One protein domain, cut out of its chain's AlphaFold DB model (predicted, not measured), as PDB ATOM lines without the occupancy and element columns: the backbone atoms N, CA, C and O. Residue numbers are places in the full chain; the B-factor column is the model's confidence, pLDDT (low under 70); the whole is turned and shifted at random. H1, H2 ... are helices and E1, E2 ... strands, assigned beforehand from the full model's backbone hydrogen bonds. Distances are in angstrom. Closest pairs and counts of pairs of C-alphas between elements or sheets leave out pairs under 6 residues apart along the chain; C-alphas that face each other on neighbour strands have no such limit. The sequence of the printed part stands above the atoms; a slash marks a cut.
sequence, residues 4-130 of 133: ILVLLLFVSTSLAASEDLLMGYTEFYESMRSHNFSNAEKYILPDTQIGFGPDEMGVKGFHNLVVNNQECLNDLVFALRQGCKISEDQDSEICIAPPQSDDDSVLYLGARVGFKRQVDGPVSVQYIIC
ATOM      1  N   ILE A   4      15.913 -13.501  76.278       54.25
ATOM      2  CA  ILE A   4      15.186 -14.333  75.298       54.25
ATOM      3  C   ILE A   4      13.754 -13.822  75.043       54.25
ATOM      4  O   ILE A   4      13.204 -14.047  73.971       54.25
ATOM      5  N   LEU A   5      13.152 -13.089  75.988       48.22
ATOM      6  CA  LEU A   5      11.756 -12.646  75.864       48.22
ATOM      7  C   LEU A   5      11.569 -11.507  74.843       48.22
ATOM      8  O   LEU A   5      10.491 -11.362  74.284       48.22
ATOM      9  N   VAL A   6      12.615 -10.714  74.593       50.72
ATOM     10  CA  VAL A   6      12.551  -9.565  73.677       50.72
ATOM     11  C   VAL A   6      12.595 -10.026  72.215       50.72
ATOM     12  O   VAL A   6      11.843  -9.515  71.397       50.72
ATOM     13  N   LEU A   7      13.391 -11.050  71.891       45.44
ATOM     14  CA  LEU A   7      13.550 -11.556  70.519       45.44
ATOM     15  C   LEU A   7      12.280 -12.199  69.931       45.44
ATOM     16  O   LEU A   7      12.076 -12.135  68.725       45.44
ATOM     17  N   LEU A   8      11.408 -12.783  70.759       49.94
ATOM     18  CA  LEU A   8      10.165 -13.417  70.288       49.94
ATOM     19  C   LEU A   8       9.065 -12.407  69.918       49.94
ATOM     20  O   LEU A   8       8.207 -12.710  69.091       49.94
ATOM     21  N   LEU A   9       9.097 -11.208  70.503       49.88
ATOM     22  CA  LEU A   9       8.117 -10.161  70.207       49.88
ATOM     23  C   LEU A   9       8.362  -9.521  68.833       49.88
ATOM     24  O   LEU A   9       7.402  -9.282  68.111       49.88
ATOM     25  N   PHE A  10       9.624  -9.328  68.435       49.19
ATOM     26  CA  PHE A  10       9.963  -8.688  67.154       49.19
ATOM     27  C   PHE A  10       9.680  -9.561  65.926       49.19
ATOM     28  O   PHE A  10       9.311  -9.043  64.881       49.19
ATOM     29  N   VAL A  11       9.809 -10.886  66.036       53.75
ATOM     30  CA  VAL A  11       9.519 -11.794  64.907       53.75
ATOM     31  C   VAL A  11       8.013 -11.873  64.621       53.75
ATOM     32  O   VAL A  11       7.603 -12.084  63.483       53.75
ATOM     33  N   SER A  12       7.177 -11.686  65.645       55.09
ATOM     34  CA  SER A  12       5.725 -11.862  65.528       55.09
ATOM     35  C   SER A  12       5.044 -10.699  64.798       55.09
ATOM     36  O   SER A  12       4.050 -10.907  64.109       55.09
ATOM     37  N   THR A  13       5.577  -9.480  64.926       57.59
ATOM     38  CA  THR A  13       4.998  -8.275  64.313       57.59
ATOM     39  C   THR A  13       5.230  -8.218  62.807       57.59
ATOM     40  O   THR A  13       4.316  -7.855  62.075       57.59
ATOM     41  N   SER A  14       6.411  -8.629  62.333       57.62
ATOM     42  CA  SER A  14       6.731  -8.631  60.899       57.62
ATOM     43  C   SER A  14       5.936  -9.689  60.126       57.62
ATOM     44  O   SER A  14       5.458  -9.420  59.032       57.62
ATOM     45  N   LEU A  15       5.723 -10.879  60.703       59.84
ATOM     46  CA  LEU A  15       4.955 -11.935  60.031       59.84
ATOM     47  C   LEU A  15       3.479 -11.545  59.841       59.84
ATOM     48  O   LEU A  15       2.929 -11.724  58.758       59.84
ATOM     49  N   ALA A  16       2.861 -10.972  60.877       63.28
ATOM     50  CA  ALA A  16       1.485 -10.480  60.811       63.28
ATOM     51  C   ALA A  16       1.330  -9.308  59.825       63.28
ATOM     52  O   ALA A  16       0.303  -9.198  59.159       63.28
ATOM     53  N   ALA A  17       2.355  -8.459  59.698       65.19
ATOM     54  CA  ALA A  17       2.344  -7.364  58.738       65.19
ATOM     55  C   ALA A  17       2.263  -7.866  57.292       65.19
ATOM     56  O   ALA A  17       1.355  -7.470  56.549       65.19
ATOM     57  N   SER A  18       3.135  -8.816  56.948       77.50
ATOM     58  CA  SER A  18       3.175  -9.418  55.619       77.50
ATOM     59  C   SER A  18       1.873 -10.156  55.283       77.50
ATOM     60  O   SER A  18       1.399 -10.084  54.148       77.50
ATOM     61  N   GLU A  19       1.262 -10.843  56.254       83.75
ATOM     62  CA  GLU A  19      -0.028 -11.526  56.067       83.75
ATOM     63  C   GLU A  19      -1.169 -10.546  55.767       83.75
ATOM     64  O   GLU A  19      -1.917 -10.753  54.809       83.75
ATOM     65  N   ASP A  20      -1.279  -9.458  56.529       85.88
ATOM     66  CA  ASP A  20      -2.295  -8.427  56.306       85.88
ATOM     67  C   ASP A  20      -2.128  -7.758  54.934       85.88
ATOM     68  O   ASP A  20      -3.112  -7.555  54.219       85.88
ATOM     69  N   LEU A  21      -0.886  -7.434  54.541       90.56
ATOM     70  CA  LEU A  21      -0.584  -6.848  53.233       90.56
ATOM     71  C   LEU A  21      -1.022  -7.777  52.095       90.56
ATOM     72  O   LEU A  21      -1.684  -7.329  51.158       90.56
ATOM     73  N   LEU A  22      -0.704  -9.070  52.191       90.56
ATOM     74  CA  LEU A  22      -1.106 -10.079  51.205       90.56
ATOM     75  C   LEU A  22      -2.622 -10.296  51.173       90.56
ATOM     76  O   LEU A  22      -3.192 -10.516  50.099       90.56
ATOM     77  N   MET A  23      -3.287 -10.216  52.324       92.62
ATOM     78  CA  MET A  23      -4.741 -10.315  52.410       92.62
ATOM     79  C   MET A  23      -5.407  -9.118  51.732       92.62
ATOM     80  O   MET A  23      -6.233  -9.309  50.842       92.62
ATOM     81  N   GLY A  24      -4.981  -7.894  52.063       95.06
ATOM     82  CA  GLY A  24      -5.481  -6.674  51.430       95.06
ATOM     83  C   GLY A  24      -5.216  -6.640  49.924       95.06
ATOM     84  O   GLY A  24      -6.098  -6.286  49.145       95.06
ATOM     85  N   TYR A  25      -4.037  -7.097  49.502       96.25
ATOM     86  CA  TYR A  25      -3.703  -7.291  48.094       96.25
ATOM     87  C   TYR A  25      -4.678  -8.245  47.389       96.25
ATOM     88  O   TYR A  25      -5.218  -7.923  46.329       96.25
ATOM     89  N   THR A  26      -4.921  -9.416  47.985       96.50
ATOM     90  CA  THR A  26      -5.790 -10.453  47.413       96.50
ATOM     91  C   THR A  26      -7.236  -9.974  47.335       96.50
ATOM     92  O   THR A  26      -7.887 -10.133  46.305       96.50
ATOM     93  N   GLU A  27      -7.735  -9.338  48.394       97.75
ATOM     94  CA  GLU A  27      -9.075  -8.753  48.423       97.75
ATOM     95  C   GLU A  27      -9.237  -7.654  47.371       97.75
ATOM     96  O   GLU A  27     -10.248  -7.631  46.661       97.75
ATOM     97  N   PHE A  28      -8.242  -6.776  47.211       98.19
ATOM     98  CA  PHE A  28      -8.249  -5.763  46.159       98.19
ATOM     99  C   PHE A  28      -8.275  -6.408  44.769       98.19
ATOM    100  O   PHE A  28      -9.147  -6.080  43.964       98.19
ATOM    101  N   TYR A  29      -7.386  -7.369  44.496       98.00
ATOM    102  CA  TYR A  29      -7.349  -8.098  43.225       98.00
ATOM    103  C   TYR A  29      -8.696  -8.742  42.883       98.00
ATOM    104  O   TYR A  29      -9.231  -8.530  41.792       98.00
ATOM    105  N   GLU A  30      -9.275  -9.488  43.822       98.38
ATOM    106  CA  GLU A  30     -10.565 -10.142  43.621       98.38
ATOM    107  C   GLU A  30     -11.693  -9.126  43.413       98.38
ATOM    108  O   GLU A  30     -12.586  -9.351  42.594       98.38
ATOM    109  N   SER A  31     -11.629  -7.971  44.078       98.44
ATOM    110  CA  SER A  31     -12.589  -6.879  43.891       98.44
ATOM    111  C   SER A  31     -12.512  -6.283  42.489       98.44
ATOM    112  O   SER A  31     -13.542  -6.130  41.836       98.44
ATOM    113  N   MET A  32     -11.302  -6.021  41.987       97.94
ATOM    114  CA  MET A  32     -11.081  -5.537  40.622       97.94
ATOM    115  C   MET A  32     -11.561  -6.558  39.585       97.94
ATOM    116  O   MET A  32     -12.333  -6.225  38.688       97.94
ATOM    117  N   ARG A  33     -11.178  -7.830  39.751       97.88
ATOM    118  CA  ARG A  33     -11.545  -8.932  38.849       97.88
ATOM    119  C   ARG A  33     -13.057  -9.178  38.800       97.88
ATOM    120  O   ARG A  33     -13.599  -9.523  37.752       97.88
ATOM    121  N   SER A  34     -13.740  -9.031  39.935       98.19
ATOM    122  CA  SER A  34     -15.190  -9.234  40.062       98.19
ATOM    123  C   SER A  34     -16.021  -7.966  39.839       98.19
ATOM    124  O   SER A  34     -17.242  -8.029  39.960       98.19
ATOM    125  N   HIS A  35     -15.390  -6.840  39.481       97.88
ATOM    126  CA  HIS A  35     -16.032  -5.526  39.330       97.88
ATOM    127  C   HIS A  35     -16.739  -5.032  40.608       97.88
ATOM    128  O   HIS A  35     -17.651  -4.205  40.559       97.88
ATOM    129  N   ASN A  36     -16.315  -5.510  41.780       98.25
ATOM    130  CA  ASN A  36     -16.777  -5.022  43.075       98.25
ATOM    131  C   ASN A  36     -15.973  -3.779  43.496       98.25
ATOM    132  O   ASN A  36     -15.227  -3.793  44.476       98.25
ATOM    133  N   PHE A  37     -16.109  -2.693  42.731       97.62
ATOM    134  CA  PHE A  37     -15.300  -1.482  42.917       97.62
ATOM    135  C   PHE A  37     -15.528  -0.804  44.267       97.62
ATOM    136  O   PHE A  37     -14.580  -0.302  44.855       97.62
ATOM    137  N   SER A  38     -16.735  -0.907  44.829       97.50
ATOM    138  CA  SER A  38     -17.009  -0.422  46.187       97.50
ATOM    139  C   SER A  38     -16.143  -1.118  47.248       97.50
ATOM    140  O   SER A  38     -15.784  -0.498  48.247       97.50
ATOM    141  N   ASN A  39     -15.768  -2.388  47.043       97.75
ATOM    142  CA  ASN A  39     -14.822  -3.063  47.929       97.75
ATOM    143  C   ASN A  39     -13.370  -2.652  47.646       97.75
ATOM    144  O   ASN A  39     -12.612  -2.452  48.591       97.75
ATOM    145  N   ALA A  40     -12.999  -2.466  46.375       97.69
ATOM    146  CA  ALA A  40     -11.667  -1.989  45.992       97.69
ATOM    147  C   ALA A  40     -11.372  -0.574  46.533       97.69
ATOM    148  O   ALA A  40     -10.266  -0.300  46.995       97.69
ATOM    149  N   GLU A  41     -12.376   0.305  46.555       97.88
ATOM    150  CA  GLU A  41     -12.277   1.684  47.051       97.88
ATOM    151  C   GLU A  41     -11.835   1.790  48.513       97.88
ATOM    152  O   GLU A  41     -11.261   2.804  48.896       97.88
ATOM    153  N   LYS A  42     -12.033   0.746  49.328       97.06
ATOM    154  CA  LYS A  42     -11.591   0.722  50.734       97.06
ATOM    155  C   LYS A  42     -10.081   0.903  50.893       97.06
ATOM    156  O   LYS A  42      -9.637   1.344  51.949       97.06
ATOM    157  N   TYR A  43      -9.312   0.561  49.860       97.50
ATOM    158  CA  TYR A  43      -7.856   0.683  49.848       97.50
ATOM    159  C   TYR A  43      -7.373   1.979  49.185       97.50
ATOM    160  O   TYR A  43      -6.172   2.242  49.183       97.50
ATOM    161  N   ILE A  44      -8.282   2.779  48.617       97.38
ATOM    162  CA  ILE A  44      -7.965   4.031  47.931       97.38
ATOM    163  C   ILE A  44      -8.100   5.186  48.926       97.38
ATOM    164  O   ILE A  44      -9.195   5.534  49.367       97.38
ATOM    165  N   LEU A  45      -6.974   5.797  49.271       95.56
ATOM    166  CA  LEU A  45      -6.899   6.961  50.145       95.56
ATOM    167  C   LEU A  45      -6.941   8.262  49.328       95.56
ATOM    168  O   LEU A  45      -6.728   8.237  48.114       95.56
ATOM    169  N   PRO A  46      -7.212   9.424  49.952       95.31
ATOM    170  CA  PRO A  46      -7.204  10.707  49.246       95.31
ATOM    171  C   PRO A  46      -5.880  11.025  48.536       95.31
ATOM    172  O   PRO A  46      -5.890  11.732  47.534       95.31
ATOM    173  N   ASP A  47      -4.764  10.508  49.050       93.62
ATOM    174  CA  ASP A  47      -3.412  10.675  48.521       93.62
ATOM    175  C   ASP A  47      -2.959   9.534  47.592       93.62
ATOM    176  O   ASP A  47      -1.855   9.596  47.056       93.62
ATOM    177  N   THR A  48      -3.798   8.520  47.343       95.38
ATOM    178  CA  THR A  48      -3.496   7.481  46.350       95.38
ATOM    179  C   THR A  48      -3.365   8.113  44.967       95.38
ATOM    180  O   THR A  48      -4.311   8.721  44.463       95.38
ATOM    181  N   GLN A  49      -2.220   7.920  44.318       95.06
ATOM    182  CA  GLN A  49      -1.964   8.431  42.975       95.06
ATOM    183  C   GLN A  49      -2.542   7.479  41.919       95.06
ATOM    184  O   GLN A  49      -2.169   6.314  41.854       95.06
ATOM    185  N   ILE A  50      -3.432   7.948  41.057       93.06
ATOM    186  CA  ILE A  50      -4.065   7.155  40.000       93.06
ATOM    187  C   ILE A  50      -3.609   7.722  38.652       93.06
ATOM    188  O   ILE A  50      -4.354   8.441  38.026       93.06
ATOM    189  N   GLY A  51      -2.387   7.453  38.202       86.81
ATOM    190  CA  GLY A  51      -1.817   8.059  36.987       86.81
ATOM    191  C   GLY A  51      -0.734   9.095  37.291       86.81
ATOM    192  O   GLY A  51      -0.073   9.008  38.323       86.81
ATOM    193  N   PHE A  52      -0.513  10.062  36.402       82.00
ATOM    194  CA  PHE A  52       0.612  11.015  36.491       82.00
ATOM    195  C   PHE A  52       0.178  12.486  36.579       82.00
ATOM    196  O   PHE A  52       1.017  13.363  36.794       82.00
ATOM    197  N   GLY A  53      -1.111  12.775  36.400       78.56
ATOM    198  CA  GLY A  53      -1.662  14.123  36.478       78.56
ATOM    199  C   GLY A  53      -1.983  14.571  37.915       78.56
ATOM    200  O   GLY A  53      -2.240  13.743  38.791       78.56
ATOM    201  N   PRO A  54      -2.020  15.894  38.172       72.94
ATOM    202  CA  PRO A  54      -2.296  16.458  39.501       72.94
ATOM    203  C   PRO A  54      -3.750  16.280  39.971       72.94
ATOM    204  O   PRO A  54      -4.015  16.347  41.166       72.94
ATOM    205  N   ASP A  55      -4.688  16.044  39.049       81.62
ATOM    206  CA  ASP A  55      -6.110  15.808  39.350       81.62
ATOM    207  C   ASP A  55      -6.475  14.313  39.367       81.62
ATOM    208  O   ASP A  55      -7.650  13.939  39.453       81.62
ATOM    209  N   GLU A  56      -5.468  13.447  39.272       89.56
ATOM    210  CA  GLU A  56      -5.623  12.009  39.109       89.56
ATOM    211  C   GLU A  56      -5.344  11.278  40.429       89.56
ATOM    212  O   GLU A  56      -4.481  10.415  40.522       89.56
ATOM    213  N   MET A  57      -6.053  11.665  41.494       94.94
ATOM    214  CA  MET A  57      -5.838  11.132  42.843       94.94
ATOM    215  C   MET A  57      -7.127  10.632  43.501       94.94
ATOM    216  O   MET A  57      -8.243  11.066  43.181       94.94
ATOM    217  N   GLY A  58      -6.952   9.714  44.449       96.06
ATOM    218  CA  GLY A  58      -7.992   9.141  45.289       96.06
ATOM    219  C   GLY A  58      -9.141   8.490  44.522       96.06
ATOM    220  O   GLY A  58      -9.031   8.129  43.349       96.06
ATOM    221  N   VAL A  59     -10.285   8.345  45.197       96.88
ATOM    222  CA  VAL A  59     -11.464   7.644  44.654       96.88
ATOM    223  C   VAL A  59     -11.953   8.278  43.346       96.88
ATOM    224  O   VAL A  59     -12.331   7.570  42.418       96.88
ATOM    225  N   LYS A  60     -11.901   9.611  43.222       94.94
ATOM    226  CA  LYS A  60     -12.305  10.295  41.984       94.94
ATOM    227  C   LYS A  60     -11.396   9.916  40.808       94.94
ATOM    228  O   LYS A  60     -11.911   9.597  39.738       94.94
ATOM    229  N   GLY A  61     -10.074   9.937  41.002       94.38
ATOM    230  CA  GLY A  61      -9.114   9.494  39.990       94.38
ATOM    231  C   GLY A  61      -9.338   8.032  39.606       94.38
ATOM    232  O   GLY A  61      -9.418   7.710  38.424       94.38
ATOM    233  N   PHE A  62      -9.556   7.172  40.606       96.69
ATOM    234  CA  PHE A  62      -9.834   5.747  40.419       96.69
ATOM    235  C   PHE A  62     -11.055   5.504  39.527       96.69
ATOM    236  O   PHE A  62     -10.983   4.740  38.566       96.69
ATOM    237  N   HIS A  63     -12.161   6.209  39.770       95.88
ATOM    238  CA  HIS A  63     -13.345   6.089  38.917       95.88
ATOM    239  C   HIS A  63     -13.085   6.541  37.482       95.88
ATOM    240  O   HIS A  63     -13.458   5.855  36.530       95.88
ATOM    241  N   ASN A  64     -12.427   7.685  37.319       93.62
ATOM    242  CA  ASN A  64     -12.218   8.288  36.006       93.62
ATOM    243  C   ASN A  64     -11.270   7.478  35.119       93.62
ATOM    244  O   ASN A  64     -11.536   7.338  33.930       93.62
ATOM    245  N   LEU A  65     -10.179   6.972  35.694       93.00
ATOM    246  CA  LEU A  65      -9.083   6.378  34.929       93.00
ATOM    247  C   LEU A  65      -9.084   4.858  34.944       93.00
ATOM    248  O   LEU A  65      -8.482   4.262  34.059       93.00
ATOM    249  N   VAL A  66      -9.764   4.238  35.911       95.19
ATOM    250  CA  VAL A  66      -9.807   2.781  36.048       95.19
ATOM    251  C   VAL A  66     -11.214   2.248  35.816       95.19
ATOM    252  O   VAL A  66     -11.432   1.502  34.871       95.19
ATOM    253  N   VAL A  67     -12.191   2.638  36.640       96.06
ATOM    254  CA  VAL A  67     -13.549   2.052  36.581       96.06
ATOM    255  C   VAL A  67     -14.225   2.328  35.238       96.06
ATOM    256  O   VAL A  67     -14.858   1.443  34.667       96.06
ATOM    257  N   ASN A  68     -14.063   3.543  34.713       94.56
ATOM    258  CA  ASN A  68     -14.651   3.954  33.439       94.56
ATOM    259  C   ASN A  68     -13.777   3.613  32.217       94.56
ATOM    260  O   ASN A  68     -14.177   3.907  31.091       94.56
ATOM    261  N   ASN A  69     -12.607   2.997  32.417       94.00
ATOM    262  CA  ASN A  69     -11.678   2.626  31.355       94.00
ATOM    263  C   ASN A  69     -11.414   1.113  31.383       94.00
ATOM    264  O   ASN A  69     -10.579   0.615  32.138       94.00
ATOM    265  N   GLN A  70     -12.121   0.379  30.524       94.31
ATOM    266  CA  GLN A  70     -12.039  -1.082  30.478       94.31
ATOM    267  C   GLN A  70     -10.639  -1.599  30.120       94.31
ATOM    268  O   GLN A  70     -10.253  -2.665  30.594       94.31
ATOM    269  N   GLU A  71      -9.893  -0.874  29.286       93.38
ATOM    270  CA  GLU A  71      -8.526  -1.240  28.912       93.38
ATOM    271  C   GLU A  71      -7.606  -1.160  30.129       93.38
ATOM    272  O   GLU A  71      -7.040  -2.177  30.528       93.38
ATOM    273  N   CYS A  72      -7.614  -0.018  30.824       93.62
ATOM    274  CA  CYS A  72      -6.879   0.128  32.078       93.62
ATOM    275  C   CYS A  72      -7.265  -0.950  33.103       93.62
ATOM    276  O   CYS A  72      -6.398  -1.554  33.736       93.62
ATOM    277  N   LEU A  73      -8.562  -1.222  33.276       95.81
ATOM    278  CA  LEU A  73      -9.023  -2.256  34.199       95.81
ATOM    279  C   LEU A  73      -8.454  -3.637  33.842       95.81
ATOM    280  O   LEU A  73      -7.999  -4.359  34.731       95.81
ATOM    281  N   ASN A  74      -8.467  -4.008  32.562       94.69
ATOM    282  CA  ASN A  74      -7.940  -5.293  32.106       94.69
ATOM    283  C   ASN A  74      -6.432  -5.399  32.359       94.69
ATOM    284  O   ASN A  74      -5.976  -6.427  32.869       94.69
ATOM    285  N   ASP A  75      -5.682  -4.339  32.065       93.50
ATOM    286  CA  ASP A  75      -4.235  -4.309  32.261       93.50
ATOM    287  C   ASP A  75      -3.867  -4.362  33.743       93.50
ATOM    288  O   ASP A  75      -2.961  -5.098  34.142       93.50
ATOM    289  N   LEU A  76      -4.625  -3.670  34.595       94.50
ATOM    290  CA  LEU A  76      -4.456  -3.737  36.044       94.50
ATOM    291  C   LEU A  76      -4.778  -5.121  36.601       94.50
ATOM    292  O   LEU A  76      -4.017  -5.648  37.412       94.50
ATOM    293  N   VAL A  77      -5.874  -5.747  36.166       96.25
ATOM    294  CA  VAL A  77      -6.212  -7.119  36.576       96.25
ATOM    295  C   VAL A  77      -5.138  -8.098  36.104       96.25
ATOM    296  O   VAL A  77      -4.794  -9.026  36.839       96.25
ATOM    297  N   PHE A  78      -4.572  -7.898  34.912       93.38
ATOM    298  CA  PHE A  78      -3.453  -8.694  34.424       93.38
ATOM    299  C   PHE A  78      -2.196  -8.504  35.284       93.38
ATOM    300  O   PHE A  78      -1.605  -9.501  35.695       93.38
ATOM    301  N   ALA A  79      -1.823  -7.260  35.601       92.88
ATOM    302  CA  ALA A  79      -0.693  -6.922  36.466       92.88
ATOM    303  C   ALA A  79      -0.830  -7.547  37.864       92.88
ATOM    304  O   ALA A  79       0.080  -8.230  38.332       92.88
ATOM    305  N   LEU A  80      -1.992  -7.380  38.501       95.25
ATOM    306  CA  LEU A  80      -2.309  -7.963  39.808       95.25
ATOM    307  C   LEU A  80      -2.327  -9.498  39.766       95.25
ATOM    308  O   LEU A  80      -1.934 -10.162  40.714       95.25
ATOM    309  N   ARG A  81      -2.717 -10.116  38.652       95.50
ATOM    310  CA  ARG A  81      -2.677 -11.580  38.542       95.50
ATOM    311  C   ARG A  81      -1.253 -12.151  38.616       95.50
ATOM    312  O   ARG A  81      -1.098 -13.318  38.970       95.50
ATOM    313  N   GLN A  82      -0.224 -11.365  38.290       91.12
ATOM    314  CA  GLN A  82       1.177 -11.807  38.352       91.12
ATOM    315  C   GLN A  82       1.727 -11.888  39.787       91.12
ATOM    316  O   GLN A  82       2.851 -12.350  39.981       91.12
ATOM    317  N   GLY A  83       0.960 -11.454  40.791       90.81
ATOM    318  CA  GLY A  83       1.429 -11.352  42.167       90.81
ATOM    319  C   GLY A  83       2.213 -10.064  42.418       90.81
ATOM    320  O   GLY A  83       2.244  -9.145  41.596       90.81
ATOM    321  N   CYS A  84       2.854  -9.991  43.578       89.38
ATOM    322  CA  CYS A  84       3.772  -8.914  43.919       89.38
ATOM    323  C   CYS A  84       4.977  -9.457  44.680       89.38
ATOM    324  O   CYS A  84       4.918 -10.523  45.297       89.38
ATOM    325  N   LYS A  85       6.075  -8.704  44.642       86.62
ATOM    326  CA  LYS A  85       7.221  -8.923  45.525       86.62
ATOM    327  C   LYS A  85       7.061  -8.015  46.741       86.62
ATOM    328  O   LYS A  85       6.861  -6.814  46.566       86.62
ATOM    329  N   ILE A  86       7.137  -8.596  47.936       88.62
ATOM    330  CA  ILE A  86       7.162  -7.833  49.188       88.62
ATOM    331  C   ILE A  86       8.583  -7.322  49.413       88.62
ATOM    332  O   ILE A  86       9.552  -8.072  49.269       88.62
ATOM    333  N   SER A  87       8.694  -6.050  49.769       88.12
ATOM    334  CA  SER A  87       9.930  -5.397  50.189       88.12
ATOM    335  C   SER A  87       9.671  -4.523  51.409       88.12
ATOM    336  O   SER A  87       8.586  -3.961  51.551       88.12
ATOM    337  N   GLU A  88      10.679  -4.358  52.254       85.69
ATOM    338  CA  GLU A  88      10.634  -3.431  53.384       85.69
ATOM    339  C   GLU A  88      11.187  -2.062  52.961       85.69
ATOM    340  O   GLU A  88      12.238  -1.974  52.325       85.69
ATOM    341  N   ASP A  89      10.484  -0.996  53.327       81.38
ATOM    342  CA  ASP A  89      10.918   0.394  53.202       81.38
ATOM    343  C   ASP A  89      10.725   1.098  54.545       81.38
ATOM    344  O   ASP A  89       9.604   1.465  54.917       81.38
ATOM    345  N   GLN A  90      11.836   1.264  55.268       80.88
ATOM    346  CA  GLN A  90      11.898   1.858  56.606       80.88
ATOM    347  C   GLN A  90      10.890   1.195  57.563       80.88
ATOM    348  O   GLN A  90      11.095   0.057  57.971       80.88
ATOM    349  N   ASP A  91       9.792   1.887  57.872       82.44
ATOM    350  CA  ASP A  91       8.721   1.449  58.773       82.44
ATOM    351  C   ASP A  91       7.464   0.992  58.006       82.44
ATOM    352  O   ASP A  91       6.322   1.148  58.459       82.44
ATOM    353  N   SER A  92       7.648   0.480  56.790       86.44
ATOM    354  CA  SER A  92       6.554  -0.020  55.969       86.44
ATOM    355  C   SER A  92       6.927  -1.225  55.129       86.44
ATOM    356  O   SER A  92       8.048  -1.359  54.656       86.44
ATOM    357  N   GLU A  93       5.942  -2.078  54.897       90.56
ATOM    358  CA  GLU A  93       6.014  -3.103  53.871       90.56
ATOM    359  C   GLU A  93       5.342  -2.586  52.606       90.56
ATOM    360  O   GLU A  93       4.274  -1.960  52.644       90.56
ATOM    361  N   ILE A  94       5.985  -2.859  51.480       91.88
ATOM    362  CA  ILE A  94       5.542  -2.460  50.155       91.88
ATOM    363  C   ILE A  94       5.389  -3.714  49.301       91.88
ATOM    364  O   ILE A  94       6.202  -4.632  49.360       91.88
ATOM    365  N   CYS A  95       4.340  -3.739  48.489       91.38
ATOM    366  CA  CYS A  95       4.066  -4.800  47.528       91.38
ATOM    367  C   CYS A  95       3.739  -4.143  46.186       91.38
ATOM    368  O   CYS A  95       2.775  -3.387  46.082       91.38
ATOM    369  N   ILE A  96       4.561  -4.391  45.164       91.94
ATOM    370  CA  ILE A  96       4.383  -3.815  43.821       91.94
ATOM    371  C   ILE A  96       4.025  -4.926  42.837       91.94
ATOM    372  O   ILE A  96       4.755  -5.915  42.718       91.94
ATOM    373  N   ALA A  97       2.903  -4.751  42.140       92.69
ATOM    374  CA  ALA A  97       2.423  -5.634  41.085       92.69
ATOM    375  C   ALA A  97       2.500  -4.941  39.707       92.69
ATOM    376  O   ALA A  97       2.110  -3.775  39.612       92.69
ATOM    377  N   PRO A  98       2.950  -5.631  38.641       90.31
ATOM    378  CA  PRO A  98       3.588  -6.949  38.690       90.31
ATOM    379  C   PRO A  98       4.966  -6.859  39.381       90.31
ATOM    380  O   PRO A  98       5.523  -5.757  39.472       90.31
ATOM    381  N   PRO A  99       5.549  -7.982  39.848       85.81
ATOM    382  CA  PRO A  99       6.879  -7.973  40.447       85.81
ATOM    383  C   PRO A  99       7.893  -7.387  39.461       85.81
ATOM    384  O   PRO A  99       8.027  -7.870  38.337       85.81
ATOM    385  N   GLN A 100       8.588  -6.329  39.870       73.81
ATOM    386  CA  GLN A 100       9.668  -5.744  39.078       73.81
ATOM    387  C   GLN A 100      10.939  -6.580  39.288       73.81
ATOM    388  O   GLN A 100      11.151  -7.112  40.383       73.81
ATOM    389  N   SER A 101      11.778  -6.729  38.258       65.19
ATOM    390  CA  SER A 101      13.126  -7.267  38.486       65.19
ATOM    391  C   SER A 101      13.959  -6.241  39.256       65.19
ATOM    392  O   SER A 101      13.719  -5.047  39.116       65.19
ATOM    393  N   ASP A 102      14.949  -6.700  40.024       61.84
ATOM    394  CA  ASP A 102      15.831  -5.849  40.844       61.84
ATOM    395  C   ASP A 102      16.770  -4.936  40.020       61.84
ATOM    396  O   ASP A 102      17.666  -4.298  40.568       61.84
ATOM    397  N   ASP A 103      16.610  -4.901  38.695       56.47
ATOM    398  CA  ASP A 103      17.331  -3.990  37.816       56.47
ATOM    399  C   ASP A 103      16.575  -2.659  37.682       56.47
ATOM    400  O   ASP A 103      15.715  -2.489  36.812       56.47
ATOM    401  N   ASP A 104      16.940  -1.701  38.535       52.25
ATOM    402  CA  ASP A 104      16.417  -0.326  38.545       52.25
ATOM    403  C   ASP A 104      16.640   0.432  37.217       52.25
ATOM    404  O   ASP A 104      16.082   1.513  37.014       52.25
ATOM    405  N   SER A 105      17.448  -0.107  36.290       50.34
ATOM    406  CA  SER A 105      17.647   0.467  34.954       50.34
ATOM    407  C   SER A 105      16.569   0.066  33.938       50.34
ATOM    408  O   SER A 105      16.493   0.652  32.853       50.34
ATOM    409  N   VAL A 106      15.695  -0.888  34.284       51.59
ATOM    410  CA  VAL A 106      14.628  -1.375  33.405       51.59
ATOM    411  C   VAL A 106      13.308  -0.666  33.715       51.59
ATOM    412  O   VAL A 106      12.576  -0.986  34.652       51.59
ATOM    413  N   LEU A 107      12.951   0.291  32.859       53.75
ATOM    414  CA  LEU A 107      11.620   0.894  32.827       53.75
ATOM    415  C   LEU A 107      10.602  -0.124  32.283       53.75
ATOM    416  O   LEU A 107      10.472  -0.303  31.074       53.75
ATOM    417  N   TYR A 108       9.857  -0.789  33.167       57.22
ATOM    418  CA  TYR A 108       8.731  -1.630  32.747       57.22
ATOM    419  C   TYR A 108       7.549  -0.772  32.288       57.22
ATOM    420  O   TYR A 108       6.819  -0.200  33.099       57.22
ATOM    421  N   LEU A 109       7.356  -0.680  30.980       67.50
ATOM    422  CA  LEU A 109       6.153  -0.090  30.405       67.50
ATOM    423  C   LEU A 109       4.960  -1.014  30.694       67.50
ATOM    424  O   LEU A 109       5.055  -2.224  30.488       67.50
ATOM    425  N   GLY A 110       3.869  -0.454  31.212       81.19
ATOM    426  CA  GLY A 110       2.634  -1.191  31.488       81.19
ATOM    427  C   GLY A 110       1.987  -0.833  32.822       81.19
ATOM    428  O   GLY A 110       2.473   0.030  33.561       81.19
ATOM    429  N   ALA A 111       0.874  -1.504  33.110       91.12
ATOM    430  CA  ALA A 111       0.094  -1.258  34.308       91.12
ATOM    431  C   ALA A 111       0.827  -1.678  35.590       91.12
ATOM    432  O   ALA A 111       1.533  -2.690  35.625       91.12
ATOM    433  N   ARG A 112       0.659  -0.892  36.657       91.56
ATOM    434  CA  ARG A 112       1.300  -1.101  37.957       91.56
ATOM    435  C   ARG A 112       0.377  -0.726  39.107       91.56
ATOM    436  O   ARG A 112      -0.332   0.275  39.034       91.56
ATOM    437  N   VAL A 113       0.459  -1.484  40.196       94.50
ATOM    438  CA  VAL A 113      -0.215  -1.176  41.462       94.50
ATOM    439  C   VAL A 113       0.771  -1.335  42.607       94.50
ATOM    440  O   VAL A 113       1.381  -2.394  42.757       94.50
ATOM    441  N   GLY A 114       0.925  -0.286  43.409       94.31
ATOM    442  CA  GLY A 114       1.744  -0.302  44.615       94.31
ATOM    443  C   GLY A 114       0.874  -0.313  45.863       94.31
ATOM    444  O   GLY A 114       0.034   0.567  46.032       94.31
ATOM    445  N   PHE A 115       1.107  -1.266  46.756       95.81
ATOM    446  CA  PHE A 115       0.484  -1.358  48.070       95.81
ATOM    447  C   PHE A 115       1.483  -0.980  49.152       95.81
ATOM    448  O   PHE A 115       2.677  -1.251  49.021       95.81
ATOM    449  N   LYS A 116       0.988  -0.386  50.237       93.94
ATOM    450  CA  LYS A 116       1.762  -0.109  51.444       93.94
ATOM    451  C   LYS A 116       0.977  -0.423  52.693       93.94
ATOM    452  O   LYS A 116      -0.200  -0.078  52.804       93.94
ATOM    453  N   ARG A 117       1.686  -1.000  53.654       90.75
ATOM    454  CA  ARG A 117       1.248  -1.168  55.032       90.75
ATOM    455  C   ARG A 117       2.319  -0.576  55.940       90.75
ATOM    456  O   ARG A 117       3.475  -0.978  55.876       90.75
ATOM    457  N   GLN A 118       1.955   0.401  56.763       85.81
ATOM    458  CA  GLN A 118       2.829   0.824  57.866       85.81
ATOM    459  C   GLN A 118       2.759  -0.225  58.983       85.81
ATOM    460  O   GLN A 118       1.749  -0.917  59.075       85.81
ATOM    461  N   VAL A 119       3.781  -0.334  59.840       76.31
ATOM    462  CA  VAL A 119       3.847  -1.360  60.910       76.31
ATOM    463  C   VAL A 119       2.522  -1.511  61.682       76.31
ATOM    464  O   VAL A 119       2.038  -2.634  61.830       76.31
ATOM    465  N   ASP A 120       1.890  -0.387  62.041       74.56
ATOM    466  CA  ASP A 120       0.603  -0.322  62.757       74.56
ATOM    467  C   ASP A 120      -0.525   0.348  61.938       74.56
ATOM    468  O   ASP A 120      -1.525   0.816  62.488       74.56
ATOM    469  N   GLY A 121      -0.353   0.462  60.618       81.62
ATOM    470  CA  GLY A 121      -1.290   1.150  59.728       81.62
ATOM    471  C   GLY A 121      -2.124   0.199  58.869       81.62
ATOM    472  O   GLY A 121      -1.752  -0.961  58.681       81.62
ATOM    473  N   PRO A 122      -3.242   0.681  58.297       87.00
ATOM    474  CA  PRO A 122      -4.013  -0.110  57.351       87.00
ATOM    475  C   PRO A 122      -3.216  -0.352  56.064       87.00
ATOM    476  O   PRO A 122      -2.340   0.430  55.684       87.00
ATOM    477  N   VAL A 123      -3.574  -1.423  55.359       93.69
ATOM    478  CA  VAL A 123      -3.145  -1.628  53.976       93.69
ATOM    479  C   VAL A 123      -3.820  -0.582  53.096       93.69
ATOM    480  O   VAL A 123      -5.024  -0.355  53.195       93.69
ATOM    481  N   SER A 124      -3.046   0.037  52.216       95.62
ATOM    482  CA  SER A 124      -3.529   1.031  51.261       95.62
ATOM    483  C   SER A 124      -2.844   0.862  49.915       95.62
ATOM    484  O   SER A 124      -1.728   0.344  49.831       95.62
ATOM    485  N   VAL A 125      -3.508   1.312  48.858       96.69
ATOM    486  CA  VAL A 125      -2.887   1.489  47.550       96.69
ATOM    487  C   VAL A 125      -2.176   2.839  47.551       96.69
ATOM    488  O   VAL A 125      -2.801   3.876  47.755       96.69
ATOM    489  N   GLN A 126      -0.866   2.838  47.316       94.88
ATOM    490  CA  GLN A 126      -0.094   4.064  47.113       94.88
ATOM    491  C   GLN A 126      -0.329   4.637  45.721       94.88
ATOM    492  O   GLN A 126      -0.534   5.839  45.565       94.88
ATOM    493  N   TYR A 127      -0.284   3.776  44.703       94.19
ATOM    494  CA  TYR A 127      -0.460   4.200  43.325       94.19
ATOM    495  C   TYR A 127      -1.086   3.126  42.439       94.19
ATOM    496  O   TYR A 127      -0.901   1.927  42.654       94.19
ATOM    497  N   ILE A 128      -1.777   3.591  41.401       94.81
ATOM    498  CA  ILE A 128      -2.305   2.823  40.280       94.81
ATOM    499  C   ILE A 128      -1.865   3.527  39.000       94.81
ATOM    500  O   ILE A 128      -2.092   4.721  38.836       94.81
ATOM    501  N   ILE A 129      -1.240   2.797  38.086       91.12
ATOM    502  CA  ILE A 129      -0.806   3.297  36.781       91.12
ATOM    503  C   ILE A 129      -1.339   2.315  35.743       91.12
ATOM    504  O   ILE A 129      -1.109   1.121  35.885       91.12
ATOM    505  N   CYS A 130      -2.042   2.786  34.716       86.62
ATOM    506  CA  CYS A 130      -2.643   1.922  33.690       86.62
ATOM    507  C   CYS A 130      -1.655   1.479  32.591       86.62
ATOM    508  O   CYS A 130      -2.009   0.665  31.754       86.62
TER     509      CYS A 130
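What this domain is: This is residues 4 to 130 of the 133 residues of an uncharacterized protein of Gammaproteobacteria bacterium (UniProt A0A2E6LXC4). A strongly twisted five-stranded sheet is covered on one face by helices; its other face has no named helix. The long H1 crosses the covered face, and its residues 4 to 12 stick out as an arm, as do residues 102 to 107 of the E3 to E4 loop. The printed part has 127 residues, with four helices and five strands in the order H1 H2 E1 H3 H4 E2 E3 E4 E5; the class is mixed, and the mixed sheet runs E1 E5 E4 E3 E2. It is compact, radius of gyration of the C-alphas 15.2 A, spanning 54 by 35 by 27 A.

Where its parts are: The strands are E1, residues 44 to 50; E2, 85 to 89; E3, 92 to 97, 16.4 A; E4, 111 to 118, 23.8 A; and E5, 123 to 130, 20.6 A, ending at C-alpha 130 (-2.643, 1.922, 33.690). H1, residues 4 to 33, spans 45.5 A from C-alpha 4 (15.186, -14.333, 75.298). H2 is residues 37 to 43, H3 58 to 67 and H4 70 to 81, 16.2 A.

How they stand to each other: E2 E3 E4 E5 form a meander, each strand the antiparallel neighbour of the one before, with N 87 and O 94 at 2.9 A, N 115 and O 95 at 2.8 A, and N 126 and O 114 at 2.8 A. E1 is parallel to E5, N 128 and O 49 at 2.8 A. H1, H3 and H4 on one face make two layers, helices over a sheet; H2 is on the same face, over none of the strands. H1 has a height of 9.0 A over the sheet. H1 and H2, a helical hairpin, touch through H1 residues 24 to 32 alone, C-alphas of Phe 28 and Ala 40 closest at 5.1 A. H3 and H4 touch only at the corner, C-alphas of Val 66 and Leu 73 closest at 5.4 A. Every O i to N i+4 pair is within hydrogen-bond range in H3 and H4, 18 of 26 in H1, and 1 of 3 in H2, where 3 of 4 O i to N i+3 pairs are.

The domain as a whole: The C-alphas of Ile 4 and Asn 68 are farthest apart, 54.6 A. The printed part has no cut; the link E3 to E4 is long. Residues 4 to 17 and 101 to 109 have pLDDT under 70.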